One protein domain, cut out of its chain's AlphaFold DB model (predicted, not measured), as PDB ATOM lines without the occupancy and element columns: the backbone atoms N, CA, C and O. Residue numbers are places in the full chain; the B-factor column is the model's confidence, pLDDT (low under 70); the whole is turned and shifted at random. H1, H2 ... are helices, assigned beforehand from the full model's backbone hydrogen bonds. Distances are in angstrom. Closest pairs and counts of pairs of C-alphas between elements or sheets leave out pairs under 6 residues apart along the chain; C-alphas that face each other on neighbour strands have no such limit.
ATOM      1  N   ARG A 198     188.768  90.534 153.544       61.31
ATOM      2  CA  ARG A 198     188.218  89.179 153.400       61.31
ATOM      3  C   ARG A 198     186.710  89.238 153.558       61.31
ATOM      4  O   ARG A 198     186.208  89.588 154.622       61.31
ATOM      5  N   VAL A 199     185.999  88.874 152.501       64.50
ATOM      6  CA  VAL A 199     184.537  88.896 152.452       64.50
ATOM      7  C   VAL A 199     184.006  87.551 151.957       64.50
ATOM      8  O   VAL A 199     184.749  86.749 151.393       64.50
ATOM      9  N   SER A 200     182.723  87.269 152.189       69.19
ATOM     10  CA  SER A 200     182.080  86.089 151.601       69.19
ATOM     11  C   SER A 200     181.995  86.223 150.077       69.19
ATOM     12  O   SER A 200     181.940  87.339 149.565       69.19
ATOM     13  N   HIS A 201     181.905  85.100 149.358       64.12
ATOM     14  CA  HIS A 201     181.747  85.092 147.895       64.12
ATOM     15  C   HIS A 201     180.578  85.975 147.434       64.12
ATOM     16  O   HIS A 201     180.735  86.800 146.549       64.12
ATOM     17  N   ALA A 202     179.432  85.897 148.115       68.62
ATOM     18  CA  ALA A 202     178.275  86.732 147.795       68.62
ATOM     19  C   ALA A 202     178.543  88.237 147.976       68.62
ATOM     20  O   ALA A 202     177.966  89.060 147.275       68.62
ATOM     21  N   THR A 203     179.379  88.619 148.944       70.50
ATOM     22  CA  THR A 203     179.792  90.018 149.111       70.50
ATOM     23  C   THR A 203     180.831  90.417 148.069       70.50
ATOM     24  O   THR A 203     180.769  91.540 147.586       70.50
ATOM     25  N   PHE A 204     181.729  89.507 147.692       76.31
ATOM     26  CA  PHE A 204     182.696  89.728 146.621       76.31
ATOM     27  C   PHE A 204     182.012  89.930 145.263       76.31
ATOM     28  O   PHE A 204     182.315  90.902 144.584       76.31
ATOM     29  N   ASP A 205     181.039  89.088 144.905       75.06
ATOM     30  CA  ASP A 205     180.261  89.244 143.670       75.06
ATOM     31  C   ASP A 205     179.543  90.590 143.633       75.06
ATOM     32  O   ASP A 205     179.670  91.326 142.665       75.06
ATOM     33  N   ARG A 206     178.858  90.964 144.721       72.12
ATOM     34  CA  ARG A 206     178.198  92.275 144.815       72.12
ATOM     35  C   ARG A 206     179.180  93.436 144.696       72.12
ATOM     36  O   ARG A 206     178.831  94.461 144.125       72.12
ATOM     37  N   TRP A 207     180.375  93.294 145.266       73.25
ATOM     38  CA  TRP A 207     181.431  94.296 145.157       73.25
ATOM     39  C   TRP A 207     181.941  94.412 143.715       73.25
ATOM     40  O   TRP A 207     182.046  95.526 143.213       73.25
ATOM     41  N   ARG A 208     182.173  93.286 143.029       76.31
ATOM     42  CA  ARG A 208     182.542  93.260 141.607       76.31
ATOM     43  C   ARG A 208     181.455  93.893 140.743       76.31
ATOM     44  O   ARG A 208     181.758  94.785 139.968       76.31
ATOM     45  N   ASP A 209     180.201  93.488 140.919       75.81
ATOM     46  CA  ASP A 209     179.081  94.014 140.136       75.81
ATOM     47  C   ASP A 209     178.911  95.531 140.359       75.81
ATOM     48  O   ASP A 209     178.601  96.272 139.427       75.81
ATOM     49  N   ALA A 210     179.151  96.017 141.586       69.56
ATOM     50  CA  ALA A 210     179.146  97.446 141.896       69.56
ATOM     51  C   ALA A 210     180.304  98.196 141.221       69.56
ATOM     52  O   ALA A 210     180.090  99.300 140.723       69.56
ATOM     53  N   LEU A 211     181.505  97.609 141.179       69.31
ATOM     54  CA  LEU A 211     182.643  98.163 140.444       69.31
ATOM     55  C   LEU A 211     182.398  98.192 138.934       69.31
ATOM     56  O   LEU A 211     182.657  99.209 138.305       69.31
ATOM     57  N   ASP A 212     181.852  97.121 138.361       70.88
ATOM     58  CA  ASP A 212     181.535  97.047 136.930       70.88
ATOM     59  C   ASP A 212     180.467  98.084 136.534       70.88
ATOM     60  O   ASP A 212     180.496  98.634 135.433       70.88
ATOM     61  N   ALA A 213     179.540  98.401 137.445       69.25
ATOM     62  CA  ALA A 213     178.556  99.468 137.267       69.25
ATOM     63  C   ALA A 213     179.147 100.889 137.392       69.25
ATOM     64  O   ALA A 213     178.501 101.850 136.969       69.25
ATOM     65  N   HIS A 214     180.359 101.028 137.941       67.81
ATOM     66  CA  HIS A 214     181.078 102.291 138.119       67.81
ATOM     67  C   HIS A 214     182.422 102.246 137.379       67.81
ATOM     68  O   HIS A 214     183.467 102.077 138.015       67.81
ATOM     69  N   PRO A 215     182.431 102.428 136.045       59.25
ATOM     70  CA  PRO A 215     183.664 102.489 135.272       59.25
ATOM     71  C   PRO A 215     184.391 103.809 135.572       59.25
ATOM     72  O   PRO A 215     184.284 104.783 134.833       59.25
ATOM     73  N   GLY A 216     185.082 103.871 136.707       57.75
ATOM     74  CA  GLY A 216     186.091 104.886 136.975       57.75
ATOM     75  C   GLY A 216     187.337 104.604 136.137       57.75
ATOM     76  O   GLY A 216     187.711 103.442 135.968       57.75
ATOM     77  N   GLU A 217     187.968 105.660 135.621       58.22
ATOM     78  CA  GLU A 217     189.232 105.566 134.870       58.22
ATOM     79  C   GLU A 217     190.385 105.063 135.763       58.22
ATOM     80  O   GLU A 217     191.301 104.411 135.270       58.22
ATOM     81  N   ASP A 218     190.288 105.270 137.085       68.75
ATOM     82  CA  ASP A 218     191.248 104.816 138.093       68.75
ATOM     83  C   ASP A 218     190.576 104.207 139.349       68.75
ATOM     84  O   ASP A 218     189.349 104.219 139.526       68.75
ATOM     85  N   ASP A 219     191.392 103.636 140.239       71.62
ATOM     86  CA  ASP A 219     190.927 102.979 141.467       71.62
ATOM     87  C   ASP A 219     190.305 103.956 142.483       71.62
ATOM     88  O   ASP A 219     189.445 103.556 143.276       71.62
ATOM     89  N   ALA A 220     190.663 105.244 142.441       75.12
ATOM     90  CA  ALA A 220     190.076 106.265 143.306       75.12
ATOM     91  C   ALA A 220     188.629 106.582 142.892       75.12
ATOM     92  O   ALA A 220     187.733 106.627 143.740       75.12
ATOM     93  N   ALA A 221     188.374 106.729 141.592       72.31
ATOM     94  CA  ALA A 221     187.039 106.921 141.037       72.31
ATOM     95  C   ALA A 221     186.135 105.710 141.313       72.31
ATOM     96  O   ALA A 221     184.980 105.871 141.724       72.31
ATOM     97  N   LYS A 222     186.679 104.495 141.177       72.19
ATOM     98  CA  LYS A 222     185.996 103.248 141.550       72.19
ATOM     99  C   LYS A 222     185.625 103.212 143.040       72.19
ATOM    100  O   LYS A 222     184.491 102.872 143.381       72.19
ATOM    101  N   LEU A 223     186.541 103.605 143.933       78.19
ATOM    102  CA  LEU A 223     186.278 103.665 145.377       78.19
ATOM    103  C   LEU A 223     185.183 104.685 145.723       78.19
ATOM    104  O   LEU A 223     184.301 104.385 146.528       78.19
ATOM    105  N   LEU A 224     185.202 105.866 145.101       78.38
ATOM    106  CA  LEU A 224     184.170 106.889 145.293       78.38
ATOM    107  C   LEU A 224     182.788 106.410 144.828       78.38
ATOM    108  O   LEU A 224     181.805 106.614 145.544       78.38
ATOM    109  N   GLY A 225     182.710 105.725 143.683       74.94
ATOM    110  CA  GLY A 225     181.470 105.100 143.207       74.94
ATOM    111  C   GLY A 225     180.911 104.081 144.203       74.94
ATOM    112  O   GLY A 225     179.727 104.105 144.540       74.94
ATOM    113  N   LEU A 226     181.783 103.244 144.774       76.19
ATOM    114  CA  LEU A 226     181.392 102.273 145.794       76.19
ATOM    115  C   LEU A 226     180.851 102.936 147.074       76.19
ATOM    116  O   LEU A 226     179.880 102.452 147.663       76.19
ATOM    117  N   LEU A 227     181.466 104.037 147.515       81.06
ATOM    118  CA  LEU A 227     180.990 104.800 148.672       81.06
ATOM    119  C   LEU A 227     179.592 105.383 148.420       81.06
ATOM    120  O   LEU A 227     178.728 105.271 149.291       81.06
ATOM    121  N   ALA A 228     179.339 105.913 147.221       78.88
ATOM    122  CA  ALA A 228     178.026 106.429 146.836       78.88
ATOM    123  C   ALA A 228     176.940 105.332 146.817       78.88
ATOM    124  O   ALA A 228     175.836 105.543 147.324       78.88
ATOM    125  N   GLU A 229     177.248 104.134 146.310       75.19
ATOM    126  CA  GLU A 229     176.329 102.985 146.366       75.19
ATOM    127  C   GLU A 229     176.034 102.544 147.802       75.19
ATOM    128  O   GLU A 229     174.889 102.238 148.145       75.19
ATOM    129  N   LEU A 230     177.042 102.546 148.678       78.56
ATOM    130  CA  LEU A 230     176.846 102.209 150.086       78.56
ATOM    131  C   LEU A 230     175.906 103.210 150.776       78.56
ATOM    132  O   LEU A 230     175.041 102.809 151.563       78.56
ATOM    133  N   GLU A 231     176.053 104.502 150.481       82.94
ATOM    134  CA  GLU A 231     175.152 105.551 150.964       82.94
ATOM    135  C   GLU A 231     173.727 105.361 150.429       82.94
ATOM    136  O   GLU A 231     172.771 105.365 151.211       82.94
ATOM    137  N   ALA A 232     173.574 105.103 149.128       78.94
ATOM    138  CA  ALA A 232     172.278 104.850 148.501       78.94
ATOM    139  C   ALA A 232     171.589 103.603 149.076       78.94
ATOM    140  O   ALA A 232     170.387 103.624 149.358       78.94
ATOM    141  N   TYR A 233     172.339 102.523 149.304       78.56
ATOM    142  CA  TYR A 233     171.842 101.310 149.948       78.56
ATOM    143  C   TYR A 233     171.340 101.591 151.367       78.56
ATOM    144  O   TYR A 233     170.225 101.199 151.718       78.56
ATOM    145  N   ARG A 234     172.129 102.309 152.179       82.62
ATOM    146  CA  ARG A 234     171.737 102.693 153.546       82.62
ATOM    147  C   ARG A 234     170.478 103.555 153.555       82.62
ATOM    148  O   ARG A 234     169.615 103.334 154.400       82.62
ATOM    149  N   ALA A 235     170.346 104.482 152.607       82.44
ATOM    150  CA  ALA A 235     169.155 105.315 152.469       82.44
ATOM    151  C   ALA A 235     167.903 104.490 152.121       82.44
ATOM    152  O   ALA A 235     166.852 104.699 152.722       82.44
ATOM    153  N   ARG A 236     168.012 103.511 151.208       84.88
ATOM    154  CA  ARG A 236     166.903 102.603 150.855       84.88
ATOM    155  C   ARG A 236     166.499 101.683 152.007       84.88
ATOM    156  O   ARG A 236     165.325 101.376 152.138       84.88
ATOM    157  N   ALA A 237     167.452 101.237 152.828       74.12
ATOM    158  CA  ALA A 237     167.183 100.363 153.971       74.12
ATOM    159  C   ALA A 237     166.537 101.087 155.170       74.12
ATOM    160  O   ALA A 237     166.019 100.429 156.071       74.12
ATOM    161  N   ALA A 238     166.602 102.422 155.205       72.94
ATOM    162  CA  ALA A 238     166.017 103.257 156.254       72.94
ATOM    163  C   ALA A 238     164.600 103.773 155.924       72.94
ATOM    164  O   ALA A 238     163.982 104.401 156.786       72.94
ATOM    165  N   ALA A 239     164.114 103.537 154.701       59.91
ATOM    166  CA  ALA A 239     162.783 103.906 154.211       59.91
ATOM    167  C   ALA A 239     161.809 102.720 154.290       59.91
ATOM    168  O   ALA A 239     160.612 102.977 154.548       59.91
TER     169      ALA A 239
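AT A GLANCE: This is residues 198 to 239 of the 239 residues of an uncharacterized protein of Streptomyces sp. OK885 (UniProt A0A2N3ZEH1). Two helices make a lopsided T: the last part of H1, residues 210 to 211, meets the side of the longer H2 at residues 222 to 229. The far parts of both, residues 201 to 206 of H1 and 231 to 237 of H2, stick out. The printed part has 42 residues with two named helices, H1 then H2, and no named strand; the class is all helix. It is only just loose, close to compact, with a radius of gyration of the C-alphas of 11.1 A, and only just elongated, spanning 33 by 22 by 16 A.

HOW THE PARTS SIT: H1, residues 201 to 212, and H2, residues 219 to 237, touch, H1 with residues 210 to 211 alone and H2 with residues 222 to 229 alone. Their closest C-alphas, those of Leu 211 and Lys 222, are 6.2 A apart. They run opposite ways at a steep tilt of 65 degrees. In both helices every O i to N i+4 pair is within hydrogen-bond range.

IN THESE COORDINATES: H1 begins at C-alpha 201 (181.747, 85.092, 147.895) and is 16.2 A long from first to last C-alpha. H2, 27.0 A long, ends at C-alpha 237 (167.183, 100.363, 153.971).

THE WHOLE: The C-alphas farthest apart, those of Glu 217 and Ala 239, are 32.8 A apart. The printed part has no cut, and the link from H1 to H2 is short. The pLDDT is under 70 at residues 198 to 202, 210 to 211, 213 to 218 and 239.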